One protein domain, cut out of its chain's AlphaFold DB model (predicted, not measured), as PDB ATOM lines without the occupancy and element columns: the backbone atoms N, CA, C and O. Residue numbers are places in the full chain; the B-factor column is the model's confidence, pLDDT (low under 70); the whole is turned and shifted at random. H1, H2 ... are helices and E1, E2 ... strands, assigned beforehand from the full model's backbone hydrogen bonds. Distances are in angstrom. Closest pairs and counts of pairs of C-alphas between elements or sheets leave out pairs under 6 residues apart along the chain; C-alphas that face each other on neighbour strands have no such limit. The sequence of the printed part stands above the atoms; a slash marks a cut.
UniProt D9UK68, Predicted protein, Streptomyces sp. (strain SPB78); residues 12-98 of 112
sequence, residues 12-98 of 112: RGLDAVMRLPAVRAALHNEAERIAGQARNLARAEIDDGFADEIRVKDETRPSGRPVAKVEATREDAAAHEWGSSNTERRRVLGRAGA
ATOM      1  N   ARG A  12     236.802 204.442 229.053       77.81
ATOM      2  CA  ARG A  12     237.119 205.811 229.483       77.81
ATOM      3  C   ARG A  12     238.107 205.826 230.647       77.81
ATOM      4  O   ARG A  12     239.014 206.655 230.670       77.81
ATOM      5  N   GLY A  13     237.954 204.895 231.589       81.38
ATOM      6  CA  GLY A  13     238.877 204.731 232.711       81.38
ATOM      7  C   GLY A  13     240.245 204.227 232.252       81.38
ATOM      8  O   GLY A  13     241.270 204.745 232.690       81.38
ATOM      9  N   LEU A  14     240.267 203.278 231.312       80.44
ATOM     10  CA  LEU A  14     241.508 202.778 230.719       80.44
ATOM     11  C   LEU A  14     242.275 203.893 229.993       80.44
ATOM     12  O   LEU A  14     243.471 204.065 230.216       80.44
ATOM     13  N   ASP A  15     241.593 204.687 229.170       78.75
ATOM     14  CA  ASP A  15     242.215 205.790 228.435       78.75
ATOM     15  C   ASP A  15     242.760 206.869 229.384       78.75
ATOM     16  O   ASP A  15     243.840 207.412 229.145       78.75
ATOM     17  N   ALA A  16     242.055 207.151 230.485       82.19
ATOM     18  CA  ALA A  16     242.525 208.070 231.518       82.19
ATOM     19  C   ALA A  16     243.816 207.569 232.189       82.19
ATOM     20  O   ALA A  16     244.776 208.330 232.309       82.19
ATOM     21  N   VAL A  17     243.874 206.282 232.547       85.25
ATOM     22  CA  VAL A  17     245.080 205.648 233.108       85.25
ATOM     23  C   VAL A  17     246.236 205.689 232.110       85.25
ATOM     24  O   VAL A  17     247.350 206.060 232.470       85.25
ATOM     25  N   MET A  18     245.983 205.376 230.838       82.31
ATOM     26  CA  MET A  18     247.023 205.379 229.805       82.31
ATOM     27  C   MET A  18     247.640 206.765 229.592       82.31
ATOM     28  O   MET A  18     248.807 206.866 229.221       82.31
ATOM     29  N   ARG A  19     246.880 207.842 229.824       83.00
ATOM     30  CA  ARG A  19     247.361 209.224 229.689       83.00
ATOM     31  C   ARG A  19     248.223 209.696 230.857       83.00
ATOM     32  O   ARG A  19     248.833 210.755 230.712       83.00
ATOM     33  N   LEU A  20     248.291 208.947 231.961       90.06
ATOM     34  CA  LEU A  20     249.102 209.317 233.119       90.06
ATOM     35  C   LEU A  20     250.583 209.488 232.724       90.06
ATOM     36  O   LEU A  20     251.106 208.666 231.965       90.06
ATOM     37  N   PRO A  21     251.289 210.500 233.268       91.25
ATOM     38  CA  PRO A  21     252.699 210.741 232.955       91.25
ATOM     39  C   PRO A  21     253.593 209.520 233.194       91.25
ATOM     40  O   PRO A  21     254.435 209.207 232.361       91.25
ATOM     41  N   ALA A  22     253.356 208.781 234.284       92.31
ATOM     42  CA  ALA A  22     254.118 207.577 234.610       92.31
ATOM     43  C   ALA A  22     253.953 206.466 233.557       92.31
ATOM     44  O   ALA A  22     254.924 205.804 233.202       92.31
ATOM     45  N   VAL A  23     252.743 206.286 233.013       90.06
ATOM     46  CA  VAL A  23     252.488 205.287 231.964       90.06
ATOM     47  C   VAL A  23     253.136 205.715 230.650       90.06
ATOM     48  O   VAL A  23     253.762 204.896 229.983       90.06
ATOM     49  N   ARG A  24     253.046 207.002 230.297       91.56
ATOM     50  CA  ARG A  24     253.730 207.553 229.115       91.56
ATOM     51  C   ARG A  24     255.245 207.369 229.205       91.56
ATOM     52  O   ARG A  24     255.840 206.877 228.255       91.56
ATOM     53  N   ALA A  25     255.839 207.681 230.355       93.62
ATOM     54  CA  ALA A  25     257.262 207.471 230.600       93.62
ATOM     55  C   ALA A  25     257.647 205.987 230.507       93.62
ATOM     56  O   ALA A  25     258.650 205.652 229.889       93.62
ATOM     57  N   ALA A  26     256.829 205.080 231.053       94.19
ATOM     58  CA  ALA A  26     257.075 203.643 230.942       94.19
ATOM     59  C   ALA A  26     257.039 203.152 229.484       94.19
ATOM     60  O   ALA A  26     257.907 202.383 229.078       94.19
ATOM     61  N   LEU A  27     256.074 203.623 228.682       93.44
ATOM     62  CA  LEU A  27     256.004 203.313 227.249       93.44
ATOM     63  C   LEU A  27     257.228 203.839 226.496       93.44
ATOM     64  O   LEU A  27     257.790 203.119 225.674       93.44
ATOM     65  N   HIS A  28     257.640 205.071 226.788       95.75
ATOM     66  CA  HIS A  28     258.811 205.692 226.181       95.75
ATOM     67  C   HIS A  28     260.100 204.935 226.524       95.75
ATOM     68  O   HIS A  28     260.857 204.574 225.630       95.75
ATOM     69  N   ASN A  29     260.315 204.607 227.801       96.31
ATOM     70  CA  ASN A  29     261.492 203.861 228.254       96.31
ATOM     71  C   ASN A  29     261.589 202.481 227.593       96.31
ATOM     72  O   ASN A  29     262.673 202.044 227.207       96.31
ATOM     73  N   GLU A  30     260.455 201.798 227.438       95.38
ATOM     74  CA  GLU A  30     260.416 200.519 226.736       95.38
ATOM     75  C   GLU A  30     260.724 200.682 225.240       95.38
ATOM     76  O   GLU A  30     261.468 199.882 224.668       95.38
ATOM     77  N   ALA A  31     260.218 201.741 224.604       96.06
ATOM     78  CA  ALA A  31     260.565 202.062 223.224       96.06
ATOM     79  C   ALA A  31     262.060 202.396 223.065       96.06
ATOM     80  O   ALA A  31     262.672 201.919 222.115       96.06
ATOM     81  N   GLU A  32     262.675 203.125 223.999       97.75
ATOM     82  CA  GLU A  32     264.122 203.400 223.994       97.75
ATOM     83  C   GLU A  32     264.953 202.125 224.163       97.75
ATOM     84  O   GLU A  32     265.952 201.930 223.466       97.75
ATOM     85  N   ARG A  33     264.511 201.194 225.017       96.62
ATOM     86  CA  ARG A  33     265.144 199.873 225.143       96.62
ATOM     87  C   ARG A  33     265.140 199.130 223.802       96.62
ATOM     88  O   ARG A  33     266.167 198.583 223.395       96.62
ATOM     89  N   ILE A  34     264.000 199.122 223.108       96.50
ATOM     90  CA  ILE A  34     263.858 198.513 221.777       96.50
ATOM     91  C   ILE A  34     264.710 199.262 220.744       96.50
ATOM     92  O   ILE A  34     265.395 198.626 219.946       96.50
ATOM     93  N   ALA A  35     264.723 200.596 220.772       96.94
ATOM     94  CA  ALA A  35     265.526 201.417 219.873       96.94
ATOM     95  C   ALA A  35     267.024 201.133 220.043       96.94
ATOM     96  O   ALA A  35     267.726 200.968 219.051       96.94
ATOM     97  N   GLY A  36     267.515 200.977 221.275       97.19
ATOM     98  CA  GLY A  36     268.896 200.566 221.542       97.19
ATOM     99  C   GLY A  36     269.245 199.213 220.913       97.19
ATOM    100  O   GLY A  36     270.291 199.071 220.278       97.19
ATOM    101  N   GLN A  37     268.345 198.230 221.012       96.25
ATOM    102  CA  GLN A  37     268.522 196.928 220.355       96.25
ATOM    103  C   GLN A  37     268.519 197.053 218.828       96.25
ATOM    104  O   GLN A  37     269.371 196.466 218.162       96.25
ATOM    105  N   ALA A  38     267.601 197.847 218.276       96.44
ATOM    106  CA  ALA A  38     267.515 198.101 216.845       96.44
ATOM    107  C   ALA A  38     268.772 198.797 216.305       96.44
ATOM    108  O   ALA A  38     269.293 198.384 215.273       96.44
ATOM    109  N   ARG A  39     269.308 199.789 217.027       97.94
ATOM    110  CA  ARG A  39     270.572 200.463 216.693       97.94
ATOM    111  C   ARG A  39     271.728 199.469 216.645       97.94
ATOM    112  O   ARG A  39     272.474 199.459 215.677       97.94
ATOM    113  N   ASN A  40     271.849 198.588 217.637       96.88
ATOM    114  CA  ASN A  40     272.915 197.580 217.653       96.88
ATOM    115  C   ASN A  40     272.824 196.609 216.466       96.88
ATOM    116  O   ASN A  40     273.843 196.298 215.855       96.88
ATOM    117  N   LEU A  41     271.615 196.165 216.115       95.50
ATOM    118  CA  LEU A  41     271.390 195.328 214.932       95.50
ATOM    119  C   LEU A  41     271.707 196.083 213.633       95.50
ATOM    120  O   LEU A  41     272.372 195.536 212.761       95.50
ATOM    121  N   ALA A  42     271.277 197.341 213.517       96.19
ATOM    122  CA  ALA A  42     271.549 198.177 212.351       96.19
ATOM    123  C   ALA A  42     273.050 198.372 212.109       96.19
ATOM    124  O   ALA A  42     273.496 198.194 210.981       96.19
ATOM    125  N   ARG A  43     273.830 198.658 213.161       96.94
ATOM    126  CA  ARG A  43     275.294 198.788 213.053       96.94
ATOM    127  C   ARG A  43     275.958 197.501 212.575       96.94
ATOM    128  O   ARG A  43     276.899 197.544 211.796       96.94
ATOM    129  N   ALA A  44     275.470 196.354 213.046       96.06
ATOM    130  CA  ALA A  44     276.035 195.056 212.697       96.06
ATOM    131  C   ALA A  44     275.660 194.587 211.279       96.06
ATOM    132  O   ALA A  44     276.443 193.885 210.647       96.06
ATOM    133  N   GLU A  45     274.461 194.925 210.794       94.19
ATOM    134  CA  GLU A  45     273.884 194.328 209.579       94.19
ATOM    135  C   GLU A  45     273.744 195.302 208.391       94.19
ATOM    136  O   GLU A  45     273.530 194.849 207.260       94.19
ATOM    137  N   ILE A  46     273.807 196.617 208.633       93.81
ATOM    138  CA  ILE A  46     273.624 197.675 207.627       93.81
ATOM    139  C   ILE A  46     274.820 198.636 207.660       93.81
ATOM    140  O   ILE A  46     275.771 198.427 206.915       93.81
ATOM    141  N   ASP A  47     274.765 199.677 208.495       94.56
ATOM    142  CA  ASP A  47     275.817 200.673 208.707       94.56
ATOM    143  C   ASP A  47     275.461 201.586 209.903       94.56
ATOM    144  O   ASP A  47     274.326 201.583 210.399       94.56
ATOM    145  N   ASP A  48     276.432 202.377 210.372       95.88
ATOM    146  CA  ASP A  48     276.239 203.320 211.484       95.88
ATOM    147  C   ASP A  48     275.248 204.446 211.148       95.88
ATOM    148  O   ASP A  48     274.452 204.841 212.000       95.88
ATOM    149  N   GLY A  49     275.216 204.909 209.896       95.00
ATOM    150  CA  GLY A  49     274.290 205.953 209.455       95.00
ATOM    151  C   GLY A  49     272.827 205.512 209.520       95.00
ATOM    152  O   GLY A  49     271.945 206.307 209.826       95.00
ATOM    153  N   PHE A  50     272.540 204.229 209.286       95.56
ATOM    154  CA  PHE A  50     271.211 203.665 209.501       95.56
ATOM    155  C   PHE A  50     270.844 203.663 210.985       95.56
ATOM    156  O   PHE A  50     269.710 203.980 211.343       95.56
ATOM    157  N   ALA A  51     271.788 203.299 211.856       96.00
ATOM    158  CA  ALA A  51     271.550 203.261 213.293       96.00
ATOM    159  C   ALA A  51     271.229 204.654 213.861       96.00
ATOM    160  O   ALA A  51     270.331 204.777 214.698       96.00
ATOM    161  N   ASP A  52     271.900 205.698 213.379       96.56
ATOM    162  CA  ASP A  52     271.686 207.082 213.826       96.56
ATOM    163  C   ASP A  52     270.315 207.649 213.407       96.56
ATOM    164  O   ASP A  52     269.755 208.533 214.064       96.56
ATOM    165  N   GLU A  53     269.714 207.077 212.365       97.38
ATOM    166  CA  GLU A  53     268.370 207.414 211.892       97.38
ATOM    167  C   GLU A  53     267.250 206.690 212.671       97.38
ATOM    168  O   GLU A  53     266.070 206.897 212.385       97.38
ATOM    169  N   ILE A  54     267.578 205.866 213.677       97.38
ATOM    170  CA  ILE A  54     266.591 205.188 214.535       97.38
ATOM    171  C   ILE A  54     266.235 206.054 215.748       97.38
ATOM    172  O   ILE A  54     267.068 206.332 216.621       97.38
ATOM    173  N   ARG A  55     264.953 206.413 215.858       97.00
ATOM    174  CA  ARG A  55     264.426 207.337 216.871       97.00
ATOM    175  C   ARG A  55     263.165 206.801 217.540       97.00
ATOM    176  O   ARG A  55     262.429 205.996 216.969       97.00
ATOM    177  N   VAL A  56     262.912 207.275 218.758       97.38
ATOM    178  CA  VAL A  56     261.633 207.084 219.447       97.38
ATOM    179  C   VAL A  56     260.754 208.306 219.216       97.38
ATOM    180  O   VAL A  56     261.205 209.445 219.330       97.38
ATOM    181  N   LYS A  57     259.482 208.062 218.906       96.44
ATOM    182  CA  LYS A  57     258.466 209.092 218.724       96.44
ATOM    183  C   LYS A  57     257.249 208.796 219.581       96.44
ATOM    184  O   LYS A  57     256.563 207.787 219.392       96.44
ATOM    185  N   ASP A  58     256.958 209.720 220.485       94.69
ATOM    186  CA  ASP A  58     255.735 209.689 221.272       94.69
ATOM    187  C   ASP A  58     254.572 210.260 220.459       94.69
ATOM    188  O   ASP A  58     254.662 211.319 219.838       94.69
ATOM    189  N   GLU A  59     253.446 209.556 220.466       92.75
ATOM    190  CA  GLU A  59     252.250 209.933 219.722       92.75
ATOM    191  C   GLU A  59     251.002 209.633 220.549       92.75
ATOM    192  O   GLU A  59     250.971 208.742 221.399       92.75
ATOM    193  N   THR A  60     249.923 210.361 220.283       88.81
ATOM    194  CA  THR A  60     248.583 209.962 220.721       88.81
ATOM    195  C   THR A  60     247.780 209.574 219.488       88.81
ATOM    196  O   THR A  60     247.581 210.397 218.599       88.81
ATOM    197  N   ARG A  61     247.330 208.315 219.417       85.00
ATOM    198  CA  ARG A  61     246.508 207.838 218.295       85.00
ATOM    199  C   ARG A  61     245.181 208.612 218.230       85.00
ATOM    200  O   ARG A  61     244.724 209.073 219.276       85.00
ATOM    201  N   PRO A  62     244.489 208.658 217.074       84.25
ATOM    202  CA  PRO A  62     243.175 209.304 216.954       84.25
ATOM    203  C   PRO A  62     242.130 208.808 217.966       84.25
ATOM    204  O   PRO A  62     241.270 209.566 218.393       84.25
ATOM    205  N   SER A  63     242.243 207.554 218.417       80.00
ATOM    206  CA  SER A  63     241.405 206.985 219.481       80.00
ATOM    207  C   SER A  63     241.740 207.494 220.894       80.00
ATOM    208  O   SER A  63     241.179 207.004 221.865       80.00
ATOM    209  N   GLY A  64     242.685 208.426 221.048       77.81
ATOM    210  CA  GLY A  64     243.072 209.035 222.324       77.81
ATOM    211  C   GLY A  64     244.073 208.232 223.162       77.81
ATOM    212  O   GLY A  64     244.385 208.648 224.284       77.81
ATOM    213  N   ARG A  65     244.584 207.107 222.640       84.06
ATOM    214  CA  ARG A  65     245.560 206.238 223.317       84.06
ATOM    215  C   ARG A  65     246.998 206.708 223.045       84.06
ATOM    216  O   ARG A  65     247.393 206.731 221.875       84.06
ATOM    217  N   PRO A  66     247.791 207.030 224.081       88.19
ATOM    218  CA  PRO A  66     249.207 207.328 223.914       88.19
ATOM    219  C   PRO A  66     250.010 206.072 223.581       88.19
ATOM    220  O   PRO A  66     249.722 204.977 224.072       88.19
ATOM    221  N   VAL A  67     251.012 206.248 222.731       91.75
ATOM    222  CA  VAL A  67     251.959 205.225 222.293       91.75
ATOM    223  C   VAL A  67     253.344 205.853 222.149       91.75
ATOM    224  O   VAL A  67     253.449 207.028 221.812       91.75
ATOM    225  N   ALA A  68     254.384 205.054 222.349       94.38
ATOM    226  CA  ALA A  68     255.740 205.370 221.920       94.38
ATOM    227  C   ALA A  68     256.092 204.409 220.779       94.38
ATOM    228  O   ALA A  68     255.831 203.206 220.877       94.38
ATOM    229  N   LYS A  69     256.590 204.938 219.664       94.38
ATOM    230  CA  LYS A  69     256.952 204.165 218.469       94.38
ATOM    231  C   LYS A  69     258.451 204.265 218.244       94.38
ATOM    232  O   LYS A  69     259.026 205.320 218.476       94.38
ATOM    233  N   VAL A  70     259.052 203.190 217.750       95.94
ATOM    234  CA  VAL A  70     260.417 203.210 217.216       95.94
ATOM    235  C   VAL A  70     260.308 203.328 215.702       95.94
ATOM    236  O   VAL A  70     259.631 202.512 215.074       95.94
ATOM    237  N   GLU A  71     260.936 204.346 215.128       95.81
ATOM    238  CA  GLU A  71     260.948 204.606 213.689       95.81
ATOM    239  C   GLU A  71     262.380 204.771 213.178       95.81
ATOM    240  O   GLU A  71     263.266 205.191 213.918       95.81
ATOM    241  N   ALA A  72     262.599 204.408 211.916       95.75
ATOM    242  CA  ALA A  72     263.827 204.695 211.187       95.75
ATOM    243  C   ALA A  72     263.489 205.712 210.091       95.75
ATOM    244  O   ALA A  72     262.595 205.450 209.282       95.75
ATOM    245  N   THR A  73     264.147 206.872 210.097       95.44
ATOM    246  CA  THR A  73     263.810 208.007 209.213       95.44
ATOM    247  C   THR A  73     264.566 208.019 207.888       95.44
ATOM    248  O   THR A  73     264.205 208.778 206.989       95.44
ATOM    249  N   ARG A  74     265.563 207.144 207.733       95.12
ATOM    250  CA  ARG A  74     266.310 206.978 206.485       95.12
ATOM    251  C   ARG A  74     265.401 206.494 205.354       95.12
ATOM    252  O   ARG A  74     264.538 205.641 205.558       95.12
ATOM    253  N   GLU A  75     265.635 206.996 204.147       94.25
ATOM    254  CA  GLU A  75     264.800 206.725 202.967       94.25
ATOM    255  C   GLU A  75     264.688 205.227 202.624       94.25
ATOM    256  O   GLU A  75     263.616 204.743 202.260       94.25
ATOM    257  N   ASP A  76     265.764 204.457 202.804       91.69
ATOM    258  CA  ASP A  76     265.818 203.022 202.504       91.69
ATOM    259  C   ASP A  76     265.331 202.120 203.657       91.69
ATOM    260  O   ASP A  76     265.312 200.893 203.517       91.69
ATOM    261  N   ALA A  77     264.875 202.684 204.784       91.75
ATOM    262  CA  ALA A  77     264.446 201.923 205.961       91.75
ATOM    263  C   ALA A  77     263.363 200.880 205.665       91.75
ATOM    264  O   ALA A  77     263.411 199.758 206.178       91.75
ATOM    265  N   ALA A  78     262.410 201.220 204.797       92.44
ATOM    266  CA  ALA A  78     261.357 200.294 204.398       92.44
ATOM    267  C   ALA A  78     261.916 199.069 203.651       92.44
ATOM    268  O   ALA A  78     261.440 197.953 203.870       92.44
ATOM    269  N   ALA A  79     262.942 199.258 202.817       93.00
ATOM    270  CA  ALA A  79     263.562 198.178 202.060       93.00
ATOM    271  C   ALA A  79     264.319 197.205 202.980       93.00
ATOM    272  O   ALA A  79     264.230 195.997 202.789       93.00
ATOM    273  N   HIS A  80     264.980 197.696 204.031       92.69
ATOM    274  CA  HIS A  80     265.647 196.833 205.018       92.69
ATOM    275  C   HIS A  80     264.665 196.072 205.922       92.69
ATOM    276  O   HIS A  80     264.940 194.938 206.328       92.69
ATOM    277  N   GLU A  81     263.502 196.649 206.240       91.75
ATOM    278  CA  GLU A  81     262.501 195.984 207.086       91.75
ATOM    279  C   GLU A  81     261.665 194.952 206.308       91.75
ATOM    280  O   GLU A  81     261.378 193.860 206.814       91.75
ATOM    281  N   TRP A  82     261.289 195.260 205.066       92.06
ATOM    282  CA  TRP A  82     260.344 194.446 204.292       92.06
ATOM    283  C   TRP A  82     260.972 193.694 203.118       92.06
ATOM    284  O   TRP A  82     260.385 192.714 202.659       92.06
ATOM    285  N   GLY A  83     262.184 194.066 202.714       92.19
ATOM    286  CA  GLY A  83     262.838 193.585 201.502       92.19
ATOM    287  C   GLY A  83     262.431 194.392 200.272       92.19
ATOM    288  O   GLY A  83     261.350 194.980 200.210       92.19
ATOM    289  N   SER A  84     263.303 194.402 199.270       92.56
ATOM    290  CA  SER A  84     263.031 194.930 197.932       92.56
ATOM    291  C   SER A  84     263.746 194.072 196.883       92.56
ATOM    292  O   SER A  84     264.506 193.170 197.231       92.56
ATOM    293  N   SER A  85     263.558 194.366 195.592       91.81
ATOM    294  CA  SER A  85     264.319 193.702 194.523       91.81
ATOM    295  C   SER A  85     265.836 193.892 194.652       91.81
ATOM    296  O   SER A  85     266.590 193.053 194.174       91.81
ATOM    297  N   ASN A  86     266.278 194.974 195.305       91.31
ATOM    298  CA  ASN A  86     267.688 195.360 195.424       91.31
ATOM    299  C   ASN A  86     268.204 195.305 196.873       91.31
ATOM    300  O   ASN A  86     269.333 195.707 197.143       91.31
ATOM    301  N   THR A  87     267.382 194.872 197.831       90.75
ATOM    302  CA  THR A  87     267.718 194.925 199.259       90.75
ATOM    303  C   THR A  87     267.176 193.702 199.968       90.75
ATOM    304  O   THR A  87     265.970 193.446 199.966       90.75
ATOM    305  N   GLU A  88     268.070 192.962 200.613       90.38
ATOM    306  CA  GLU A  88     267.680 191.840 201.453       90.38
ATOM    307  C   GLU A  88     266.850 192.304 202.658       90.38
ATOM    308  O   GLU A  88     267.102 193.345 203.272       90.38
ATOM    309  N   ARG A  89     265.856 191.490 203.017       93.19
ATOM    310  CA  ARG A  89     264.999 191.717 204.176       93.19
ATOM    311  C   ARG A  89     265.716 191.330 205.475       93.19
ATOM    312  O   ARG A  89     265.835 190.147 205.780       93.19
ATOM    313  N   ARG A  90     266.065 192.319 206.302       92.31
ATOM    314  CA  ARG A  90     266.765 192.140 207.595       92.31
ATOM    315  C   ARG A  90     265.839 192.148 208.815       92.31
ATOM    316  O   ARG A  90     266.102 191.467 209.808       92.31
ATOM    317  N   ARG A  91     264.727 192.893 208.735       91.81
ATOM    318  CA  ARG A  91     263.749 193.095 209.826       91.81
ATOM    319  C   ARG A  91     264.342 193.659 211.123       91.81
ATOM    320  O   ARG A  91     264.055 193.141 212.205       91.81
ATOM    321  N   VAL A  92     265.190 194.679 211.038       93.44
ATOM    322  CA  VAL A  92     265.890 195.247 212.204       93.44
ATOM    323  C   VAL A  92     264.911 195.693 213.298       93.44
ATOM    324  O   VAL A  92     265.053 195.283 214.453       93.44
ATOM    325  N   LEU A  93     263.872 196.461 212.947       93.06
ATOM    326  CA  LEU A  93     262.887 196.953 213.916       93.06
ATOM    327  C   LEU A  93     261.978 195.817 214.391       93.06
ATOM    328  O   LEU A  93     261.719 195.671 215.589       93.06
ATOM    329  N   GLY A  94     261.522 194.973 213.462       90.75
ATOM    330  CA  GLY A  94     260.667 193.834 213.777       90.75
ATOM    331  C   GLY A  94     261.326 192.826 214.722       90.75
ATOM    332  O   GLY A  94     260.659 192.293 215.609       90.75
ATOM    333  N   ARG A  95     262.632 192.577 214.564       92.81
ATOM    334  CA  ARG A  95     263.418 191.691 215.437       92.81
ATOM    335  C   ARG A  95     263.688 192.332 216.792       92.81
ATOM    336  O   ARG A  95     263.481 191.664 217.802       92.81
ATOM    337  N   ALA A  96     264.070 193.609 216.828       92.06
ATOM    338  CA  ALA A  96     264.292 194.332 218.080       92.06
ATOM    339  C   ALA A  96     263.028 194.381 218.958       92.06
ATOM    340  O   ALA A  96     263.093 194.175 220.165       92.06
ATOM    341  N   GLY A  97     261.855 194.572 218.350       88.12
ATOM    342  CA  GLY A  97     260.571 194.559 219.056       88.12
ATOM    343  C   GLY A  97     260.032 193.165 219.398       88.12
ATOM    344  O   GLY A  97     258.886 193.064 219.829       88.12
ATOM    345  N   ALA A  98     260.793 192.091 219.142       83.75
ATOM    346  CA  ALA A  98     260.337 190.699 219.238       83.75
ATOM    347  C   ALA A  98     259.000 190.437 218.506       83.75
ATOM    348  O   ALA A  98     258.230 189.539 218.863       83.75
TER     349      ALA A  98
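Overview. This is residues 12 to 98 of the 112 residues of the protein "Predicted protein" of Streptomyces sp. (strain SPB78) (UniProt D9UK68). A long helix, H2, runs along most of a rod, and a two-stranded hairpin, E1 and E2, packs along it, with H1 at one end of the rod and the link from H4 to H5 reaching to the other. H1 lies at the end where H2 begins, while the short helices H3, H4 and H5 gather toward the other end, with H3 and H5 packed on H2. The printed part has 87 residues with five named helices and two named strands, in the order H1, H2, H3, E1, E2, H4, H5; the sheet, E1 - E2, is antiparallel, and the class is mixed, helices and strands. The whole is only just loose, close to compact, with a radius of gyration of the C-alphas of 14.8 A, and the C-alphas span 48 by 22 by 20 A.

Along the chain. H1 is residues 12 to 18, 9.9 A from first to last C-alpha, and C-alpha 12 is at (237.119, 205.811, 229.483). H2, residues 21 to 45, is 35.6 A long, from C-alpha 21 at (252.699, 210.741, 232.955) to C-alpha 45 at (273.884, 194.328, 209.579). H3 is residues 48 to 52. E1, residues 54 to 60, and E2, residues 66 to 72, are each 19.6 A long. H4 is residues 77 to 82, and H5 is residues 92 to 96, with C-alpha 96 at (264.292, 194.332, 218.080).

Arrangement. E1 and E2 form a hairpin of antiparallel neighbours, with 155 degrees between their directions. Across it N 57 and O 69 are 2.8 A apart and N 69 and O 57 are 2.9 A apart, both within hydrogen-bond range. The closest C-alphas of H2 and E2 are those of His 28 and Ala 68, 5.3 A apart. Those of H2 and E1 are Glu 32 and Val 56, 6.4 A apart. H2 touches H3 with residues 38 to 43 alone, closest at the C-alphas of Arg 39 and Ala 51, 4.5 A. H2 touches H5 with residues 34 to 42 alone, closest at the C-alphas of Ala 38 and Ala 96, 5.1 A. H5 also touches H4, with the C-alphas of Glu 81 and Val 92 closest at 6.2 A. H2 and H4 are apart. H1 and H2 are close but not clearly touching, with the C-alphas of Met 18 and Arg 24 closest at 7.1 A, and run the same way at a steep tilt of 52 degrees. In H1, H2, H3, H4 and H5 every O i to N i+4 pair is within hydrogen-bond range.

Size, cuts and confidence. The two C-alphas farthest apart, those of Gly 13 and Asn 86, are 48.0 A from each other. The printed part has no cut and no long link; the link from H4 to H5, with 9 residues, is short, and the others are tight. The mean pLDDT of the printed part is 92.1, that of H1 is 81, and no printed residue is under 70.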